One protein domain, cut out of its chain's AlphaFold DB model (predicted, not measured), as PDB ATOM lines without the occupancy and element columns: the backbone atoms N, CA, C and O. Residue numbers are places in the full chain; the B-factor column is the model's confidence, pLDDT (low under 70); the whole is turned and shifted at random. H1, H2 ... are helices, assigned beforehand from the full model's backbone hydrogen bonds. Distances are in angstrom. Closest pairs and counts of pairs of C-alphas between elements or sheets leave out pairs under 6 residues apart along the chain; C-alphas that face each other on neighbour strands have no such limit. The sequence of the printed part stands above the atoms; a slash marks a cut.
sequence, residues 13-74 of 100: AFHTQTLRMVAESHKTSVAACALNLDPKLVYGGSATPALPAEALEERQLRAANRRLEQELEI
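What this domain is: This is residues 13 to 74 of the 100 residues of an uncharacterized protein of Hymenobacter psychrophilus (UniProt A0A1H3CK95). One long straight helix, H4, sticks out as a free arm from a small compact head of three short helices, H1, H2 and H3, which cross one another at wide angles. A thin stretch of chain, residues 47 to 54, joins the head to the arm, and H4 touches no helix of the head. The printed part has 62 residues with four named helices, in the order H1, H2, H3, H4, and no named strand; the class is all helix. The whole is extended, with a radius of gyration of the C-alphas of 17.2 A, and it spans 53 by 23 by 16 A, the arm making much of the length.

How they stand to each other: H4, residues 55 to 74, is the longest helix, and it is apart from H1, residues 13 to 25, from H2, residues 28 to 34, and from H3, residues 39 to 46. Residues 50 to 74, of which 55 to 74 belong to H4, stand free. In the head, H3 touches H2, the closest C-alphas being those of Ala 32 and Pro 39, 5.3 A apart. H2 and H3 run opposite ways at a steep tilt of 63 degrees. H1 touches H2, with the C-alphas of Val 22 and Thr 28 closest at 5.5 A. H1 and H2 run opposite ways at a steep tilt of 66 degrees. H1 touches H3 with residues 15 to 19 alone, and the closest C-alphas are those of Leu 19 and Ser 46, 6.8 A apart. The lines of H1 and H3 are about perpendicular, at 80 degrees. The helix packing is mostly crossed, with no touching pair at a shallow tilt. In H1, H2, H3 and H4 every backbone O i to N i+4 pair is within hydrogen-bond range.

Where its parts are: H4 has 20 residues and measures 28.8 A from C-alpha 55 at (268.372, 165.402, 352.096) to C-alpha 74 at (287.764, 177.775, 369.411). H1 has 13 residues and begins with C-alpha 13 at (268.677, 144.525, 342.418); it measures 18.5 A from first to last C-alpha. H2 has 7 residues and measures 10.0 A, and H3 has 8 residues and measures 10.3 A.

The domain as a whole: The C-alphas farthest apart are those of Asn 36 and Ile 74, at 53.2 A. Without the stretch that stands free, the body has 37 residues and spans 20 by 18 by 18 A, with a radius of gyration of 8.3 A. The printed part has no cut. The links H1 to H2 and H2 to H3 are tight, the link H3 to H4, of 8 residues, is short but not tight, and no link is long. The mean pLDDT of the printed part is 70.5, and the model's confidence is low, under 70, at residue 26, residue 28 and residues 43 to 59.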
ATOM      1  N   ALA A  13     267.583 145.224 341.742       74.12
ATOM      2  CA  ALA A  13     268.677 144.525 342.418       74.12
ATOM      3  C   ALA A  13     269.969 144.512 341.576       74.12
ATOM      4  O   ALA A  13     271.076 144.648 342.095       74.12
ATOM      5  N   PHE A  14     269.836 144.416 340.252       75.00
ATOM      6  CA  PHE A  14     270.972 144.450 339.335       75.00
ATOM      7  C   PHE A  14     271.600 145.846 339.269       75.00
ATOM      8  O   PHE A  14     272.823 145.992 339.333       75.00
ATOM      9  N   HIS A  15     270.768 146.887 339.212       74.19
ATOM     10  CA  HIS A  15     271.235 148.273 339.237       74.19
ATOM     11  C   HIS A  15     271.967 148.624 340.539       74.19
ATOM     12  O   HIS A  15     273.042 149.221 340.493       74.19
ATOM     13  N   THR A  16     271.435 148.215 341.691       78.38
ATOM     14  CA  THR A  16     272.061 148.470 343.002       78.38
ATOM     15  C   THR A  16     273.403 147.756 343.155       78.38
ATOM     16  O   THR A  16     274.375 148.378 343.586       78.38
ATOM     17  N   GLN A  17     273.509 146.495 342.723       75.69
ATOM     18  CA  GLN A  17     274.781 145.767 342.721       75.69
ATOM     19  C   GLN A  17     275.816 146.416 341.788       75.69
ATOM     20  O   GLN A  17     276.986 146.547 342.149       75.69
ATOM     21  N   THR A  18     275.380 146.872 340.611       79.69
ATOM     22  CA  THR A  18     276.246 147.559 339.643       79.69
ATOM     23  C   THR A  18     276.801 148.860 340.223       79.69
ATOM     24  O   THR A  18     278.003 149.110 340.138       79.69
ATOM     25  N   LEU A  19     275.957 149.666 340.873       77.75
ATOM     26  CA  LEU A  19     276.381 150.897 341.546       77.75
ATOM     27  C   LEU A  19     277.361 150.623 342.691       77.75
ATOM     28  O   LEU A  19     278.348 151.346 342.829       77.75
ATOM     29  N   ARG A  20     277.141 149.552 343.465       79.25
ATOM     30  CA  ARG A  20     278.062 149.145 344.533       79.25
ATOM     31  C   ARG A  20     279.452 148.817 343.984       79.25
ATOM     32  O   ARG A  20     280.445 149.323 344.494       79.25
ATOM     33  N   MET A  21     279.525 148.064 342.887       75.56
ATOM     34  CA  MET A  21     280.802 147.725 342.244       75.56
ATOM     35  C   MET A  21     281.522 148.941 341.650       75.56
ATOM     36  O   MET A  21     282.750 149.004 341.688       75.56
ATOM     37  N   VAL A  22     280.781 149.922 341.125       79.62
ATOM     38  CA  VAL A  22     281.365 151.195 340.667       79.62
ATOM     39  C   VAL A  22     281.963 151.976 341.839       79.62
ATOM     40  O   VAL A  22     283.054 152.527 341.692       79.62
ATOM     41  N   ALA A  23     281.291 151.995 342.993       73.31
ATOM     42  CA  ALA A  23     281.794 152.647 344.201       73.31
ATOM     43  C   ALA A  23     283.056 151.961 344.752       73.31
ATOM     44  O   ALA A  23     284.009 152.646 345.105       73.31
ATOM     45  N   GLU A  24     283.090 150.626 344.761       77.88
ATOM     46  CA  GLU A  24     284.240 149.833 345.225       77.88
ATOM     47  C   GLU A  24     285.457 149.950 344.286       77.88
ATOM     48  O   GLU A  24     286.597 150.025 344.739       77.88
ATOM     49  N   SER A  25     285.236 149.973 342.966       71.94
ATOM     50  CA  SER A  25     286.323 149.944 341.971       71.94
ATOM     51  C   SER A  25     286.769 151.331 341.491       71.94
ATOM     52  O   SER A  25     287.745 151.429 340.743       71.94
ATOM     53  N   HIS A  26     286.030 152.396 341.827       67.81
ATOM     54  CA  HIS A  26     286.197 153.780 341.346       67.81
ATOM     55  C   HIS A  26     286.228 153.966 339.809       67.81
ATOM     56  O   HIS A  26     286.394 155.084 339.318       67.81
ATOM     57  N   LYS A  27     286.065 152.893 339.024       73.31
ATOM     58  CA  LYS A  27     286.112 152.880 337.558       73.31
ATOM     59  C   LYS A  27     284.927 152.103 336.996       73.31
ATOM     60  O   LYS A  27     284.774 150.906 337.228       73.31
ATOM     61  N   THR A  28     284.130 152.782 336.179       69.19
ATOM     62  CA  THR A  28     282.942 152.223 335.514       69.19
ATOM     63  C   THR A  28     283.279 151.098 334.537       69.19
ATOM     64  O   THR A  28     282.527 150.136 334.435       69.19
ATOM     65  N   SER A  29     284.429 151.173 333.861       72.31
ATOM     66  CA  SER A  29     284.894 150.140 332.928       72.31
ATOM     67  C   SER A  29     285.211 148.808 333.613       72.31
ATOM     68  O   SER A  29     284.946 147.753 333.044       72.31
ATOM     69  N   VAL A  30     285.734 148.847 334.842       74.50
ATOM     70  CA  VAL A  30     286.057 147.648 335.631       74.50
ATOM     71  C   VAL A  30     284.775 146.960 336.091       74.50
ATOM     72  O   VAL A  30     284.629 145.754 335.914       74.50
ATOM     73  N   ALA A  31     283.807 147.736 336.585       71.25
ATOM     74  CA  ALA A  31     282.497 147.218 336.972       71.25
ATOM     75  C   ALA A  31     281.719 146.645 335.773       71.25
ATOM     76  O   ALA A  31     281.126 145.574 335.877       71.25
ATOM     77  N   ALA A  32     281.765 147.318 334.617       76.31
ATOM     78  CA  ALA A  32     281.132 146.847 333.385       76.31
ATOM     79  C   ALA A  32     281.748 145.529 332.890       76.31
ATOM     80  O   ALA A  32     281.018 144.602 332.551       76.31
ATOM     81  N   CYS A  33     283.079 145.414 332.914       77.12
ATOM     82  CA  CYS A  33     283.786 144.192 332.533       77.12
ATOM     83  C   CYS A  33     283.440 143.021 333.468       77.12
ATOM     84  O   CYS A  33     283.094 141.938 333.005       77.12
ATOM     85  N   ALA A  34     283.436 143.257 334.782       77.56
ATOM     86  CA  ALA A  34     283.104 142.235 335.772       77.56
ATOM     87  C   ALA A  34     281.643 141.742 335.681       77.56
ATOM     88  O   ALA A  34     281.359 140.593 336.009       77.56
ATOM     89  N   LEU A  35     280.726 142.588 335.198       74.81
ATOM     90  CA  LEU A  35     279.312 142.255 334.995       74.81
ATOM     91  C   LEU A  35     278.970 141.874 333.544       74.81
ATOM     92  O   LEU A  35     277.802 141.625 333.249       74.81
ATOM     93  N   ASN A  36     279.959 141.807 332.643       80.25
ATOM     94  CA  ASN A  36     279.770 141.599 331.199       80.25
ATOM     95  C   ASN A  36     278.726 142.552 330.581       80.25
ATOM     96  O   ASN A  36     277.899 142.162 329.756       80.25
ATOM     97  N   LEU A  37     278.751 143.814 331.009       76.06
ATOM     98  CA  LEU A  37     277.850 144.868 330.559       76.06
ATOM     99  C   LEU A  37     278.542 145.832 329.597       76.06
ATOM    100  O   LEU A  37     279.747 146.068 329.679       76.06
ATOM    101  N   ASP A  38     277.745 146.475 328.742       75.69
ATOM    102  CA  ASP A  38     278.212 147.641 327.996       75.69
ATOM    103  C   ASP A  38     278.456 148.811 328.981       75.69
ATOM    104  O   ASP A  38     277.545 149.176 329.738       75.69
ATOM    105  N   PRO A  39     279.649 149.439 328.986       71.62
ATOM    106  CA  PRO A  39     279.966 150.573 329.856       71.62
ATOM    107  C   PRO A  39     278.980 151.745 329.746       71.62
ATOM    108  O   PRO A  39     278.802 152.496 330.707       71.62
ATOM    109  N   LYS A  40     278.304 151.905 328.601       74.75
ATOM    110  CA  LYS A  40     277.285 152.944 328.389       74.75
ATOM    111  C   LYS A  40     276.030 152.711 329.228       74.75
ATOM    112  O   LYS A  40     275.408 153.679 329.659       74.75
ATOM    113  N   LEU A  41     275.682 151.450 329.501       70.50
ATOM    114  CA  LEU A  41     274.558 151.094 330.376       70.50
ATOM    115  C   LEU A  41     274.869 151.437 331.835       70.50
ATOM    116  O   LEU A  41     274.001 151.921 332.559       70.50
ATOM    117  N   VAL A  42     276.128 151.258 332.240       72.00
ATOM    118  CA  VAL A  42     276.612 151.658 333.568       72.00
ATOM    119  C   VAL A  42     276.634 153.181 333.695       72.00
ATOM    120  O   VAL A  42     276.159 153.706 334.696       72.00
ATOM    121  N   TYR A  43     277.095 153.907 332.668       66.31
ATOM    122  CA  TYR A  43     277.086 155.374 332.666       66.31
ATOM    123  C   TYR A  43     275.663 155.941 332.792       66.31
ATOM    124  O   TYR A  43     275.418 156.798 333.640       66.31
ATOM    125  N   GLY A  44     274.712 155.401 332.018       65.44
ATOM    126  CA  GLY A  44     273.302 155.807 332.058       65.44
ATOM    127  C   GLY A  44     272.608 155.541 333.399       65.44
ATOM    128  O   GLY A  44     271.705 156.287 333.763       65.44
ATOM    129  N   GLY A  45     273.050 154.524 334.150       60.16
ATOM    130  CA  GLY A  45     272.569 154.233 335.508       60.16
ATOM    131  C   GLY A  45     273.371 154.894 336.635       60.16
ATOM    132  O   GLY A  45     272.901 154.934 337.765       60.16
ATOM    133  N   SER A  46     274.571 155.407 336.345       56.94
ATOM    134  CA  SER A  46     275.437 156.113 337.304       56.94
ATOM    135  C   SER A  46     275.134 157.608 337.425       56.94
ATOM    136  O   SER A  46     275.717 158.290 338.271       56.94
ATOM    137  N   ALA A  47     274.237 158.128 336.579       57.12
ATOM    138  CA  ALA A  47     273.763 159.496 336.671       57.12
ATOM    139  C   ALA A  47     272.989 159.657 337.985       57.12
ATOM    140  O   ALA A  47     271.846 159.223 338.111       57.12
ATOM    141  N   THR A  48     273.665 160.284 338.948       50.06
ATOM    142  CA  THR A  48     273.263 160.526 340.338       50.06
ATOM    143  C   THR A  48     273.018 159.254 341.152       50.06
ATOM    144  O   THR A  48     271.986 158.609 340.974       50.06
ATOM    145  N   PRO A  49     273.872 158.920 342.147       45.72
ATOM    146  CA  PRO A  49     273.330 158.247 343.316       45.72
ATOM    147  C   PRO A  49     272.201 159.153 343.809       45.72
ATOM    148  O   PRO A  49     272.447 160.290 344.217       45.72
ATOM    149  N   ALA A  50     270.959 158.696 343.671       47.31
ATOM    150  CA  ALA A  50     269.860 159.285 344.400       47.31
ATOM    151  C   ALA A  50     270.247 159.127 345.869       47.31
ATOM    152  O   ALA A  50     270.153 158.034 346.428       47.31
ATOM    153  N   LEU A  51     270.795 160.196 346.454       51.28
ATOM    154  CA  LEU A  51     270.889 160.308 347.896       51.28
ATOM    155  C   LEU A  51     269.471 159.997 348.393       51.28
ATOM    156  O   LEU A  51     268.523 160.604 347.875       51.28
ATOM    157  N   PRO A  52     269.294 158.991 349.270       47.94
ATOM    158  CA  PRO A  52     267.971 158.645 349.763       47.94
ATOM    159  C   PRO A  52     267.340 159.903 350.366       47.94
ATOM    160  O   PRO A  52     268.050 160.848 350.704       47.94
ATOM    161  N   ALA A  53     266.011 159.931 350.456       52.44
ATOM    162  CA  ALA A  53     265.151 161.075 350.793       52.44
ATOM    163  C   ALA A  53     265.459 161.836 352.115       52.44
ATOM    164  O   ALA A  53     264.715 162.732 352.504       52.44
ATOM    165  N   GLU A  54     266.590 161.551 352.747       49.03
ATOM    166  CA  GLU A  54     267.228 162.166 353.908       49.03
ATOM    167  C   GLU A  54     267.942 163.497 353.599       49.03
ATOM    168  O   GLU A  54     268.729 163.985 354.403       49.03
ATOM    169  N   ALA A  55     267.704 164.139 352.449       55.88
ATOM    170  CA  ALA A  55     268.372 165.402 352.096       55.88
ATOM    171  C   ALA A  55     268.126 166.534 353.126       55.88
ATOM    172  O   ALA A  55     268.913 167.482 353.223       55.88
ATOM    173  N   LEU A  56     267.041 166.440 353.908       59.88
ATOM    174  CA  LEU A  56     266.762 167.339 355.029       59.88
ATOM    175  C   LEU A  56     267.616 166.995 356.258       59.88
ATOM    176  O   LEU A  56     268.258 167.894 356.806       59.88
ATOM    177  N   GLU A  57     267.656 165.724 356.667       59.25
ATOM    178  CA  GLU A  57     268.488 165.266 357.786       59.25
ATOM    179  C   GLU A  57     269.969 165.478 357.487       59.25
ATOM    180  O   GLU A  57     270.699 166.001 358.322       59.25
ATOM    181  N   GLU A  58     270.415 165.220 356.261       66.69
ATOM    182  CA  GLU A  58     271.793 165.444 355.843       66.69
ATOM    183  C   GLU A  58     272.161 166.938 355.871       66.69
ATOM    184  O   GLU A  58     273.270 167.313 356.261       66.69
ATOM    185  N   ARG A  59     271.221 167.836 355.535       67.38
ATOM    186  CA  ARG A  59     271.419 169.288 355.686       67.38
ATOM    187  C   ARG A  59     271.511 169.691 357.162       67.38
ATOM    188  O   ARG A  59     272.325 170.561 357.484       67.38
ATOM    189  N   GLN A  60     270.718 169.075 358.037       71.06
ATOM    190  CA  GLN A  60     270.764 169.311 359.485       71.06
ATOM    191  C   GLN A  60     272.067 168.780 360.101       71.06
ATOM    192  O   GLN A  60     272.748 169.521 360.807       71.06
ATOM    193  N   LEU A  61     272.485 167.565 359.743       75.25
ATOM    194  CA  LEU A  61     273.753 166.945 360.137       75.25
ATOM    195  C   LEU A  61     274.957 167.766 359.664       75.25
ATOM    196  O   LEU A  61     275.858 168.055 360.448       75.25
ATOM    197  N   ARG A  62     274.958 168.242 358.412       78.31
ATOM    198  CA  ARG A  62     276.016 169.135 357.901       78.31
ATOM    199  C   ARG A  62     276.029 170.489 358.615       78.31
ATOM    200  O   ARG A  62     277.095 171.081 358.767       78.31
ATOM    201  N   ALA A  63     274.876 171.010 359.039       76.00
ATOM    202  CA  ALA A  63     274.814 172.240 359.829       76.00
ATOM    203  C   ALA A  63     275.328 172.034 361.263       76.00
ATOM    204  O   ALA A  63     276.025 172.906 361.779       76.00
ATOM    205  N   ALA A  64     275.031 170.885 361.875       79.06
ATOM    206  CA  ALA A  64     275.546 170.502 363.186       79.06
ATOM    207  C   ALA A  64     277.069 170.285 363.159       79.06
ATOM    208  O   ALA A  64     277.771 170.850 363.992       79.06
ATOM    209  N   ASN A  65     277.597 169.579 362.153       83.31
ATOM    210  CA  ASN A  65     279.041 169.355 362.011       83.31
ATOM    211  C   ASN A  65     279.831 170.660 361.864       83.31
ATOM    212  O   ASN A  65     280.849 170.820 362.527       83.31
ATOM    213  N   ARG A  66     279.326 171.644 361.103       82.56
ATOM    214  CA  ARG A  66     279.979 172.965 361.015       82.56
ATOM    215  C   ARG A  66     280.057 173.690 362.361       82.56
ATOM    216  O   ARG A  66     281.016 174.415 362.597       82.56
ATOM    217  N   ARG A  67     279.056 173.524 363.237       77.69
ATOM    218  CA  ARG A  67     279.070 174.116 364.588       77.69
ATOM    219  C   ARG A  67     280.099 173.425 365.480       77.69
ATOM    220  O   ARG A  67     280.883 174.110 366.124       77.69
ATOM    221  N   LEU A  68     280.144 172.094 365.448       81.12
ATOM    222  CA  LEU A  68     281.126 171.309 366.203       81.12
ATOM    223  C   LEU A  68     282.564 171.612 365.753       81.12
ATOM    224  O   LEU A  68     283.456 171.754 366.582       81.12
ATOM    225  N   GLU A  69     282.799 171.779 364.451       80.38
ATOM    226  CA  GLU A  69     284.108 172.175 363.914       80.38
ATOM    227  C   GLU A  69     284.539 173.567 364.397       80.38
ATOM    228  O   GLU A  69     285.703 173.758 364.747       80.38
ATOM    229  N   GLN A  70     283.608 174.522 364.484       77.62
ATOM    230  CA  GLN A  70     283.880 175.856 365.032       77.62
ATOM    231  C   GLN A  70     284.203 175.809 366.529       77.62
ATOM    232  O   GLN A  70     285.133 176.478 366.977       77.62
ATOM    233  N   GLU A  71     283.477 175.006 367.305       75.31
ATOM    234  CA  GLU A  71     283.760 174.808 368.730       75.31
ATOM    235  C   GLU A  71     285.123 174.152 368.944       75.31
ATOM    236  O   GLU A  71     285.878 174.578 369.819       75.31
ATOM    237  N   LEU A  72     285.490 173.179 368.107       76.62
ATOM    238  CA  LEU A  72     286.825 172.589 368.123       76.62
ATOM    239  C   LEU A  72     287.896 173.601 367.728       76.62
ATOM    240  O   LEU A  72     288.954 173.616 368.344       76.62
ATOM    241  N   GLU A  73     287.651 174.471 366.751       77.69
ATOM    242  CA  GLU A  73     288.596 175.526 366.380       77.69
ATOM    243  C   GLU A  73     288.787 176.545 367.518       77.69
ATOM    244  O   GLU A  73     289.907 176.983 367.779       77.69
ATOM    245  N   ILE A  74     287.716 176.893 368.237       74.50
ATOM    246  CA  ILE A  74     287.764 177.775 369.411       74.50
ATOM    247  C   ILE A  74     288.462 177.086 370.587       74.50
ATOM    248  O   ILE A  74     289.314 177.694 371.225       74.50
TER     249      ILE A  74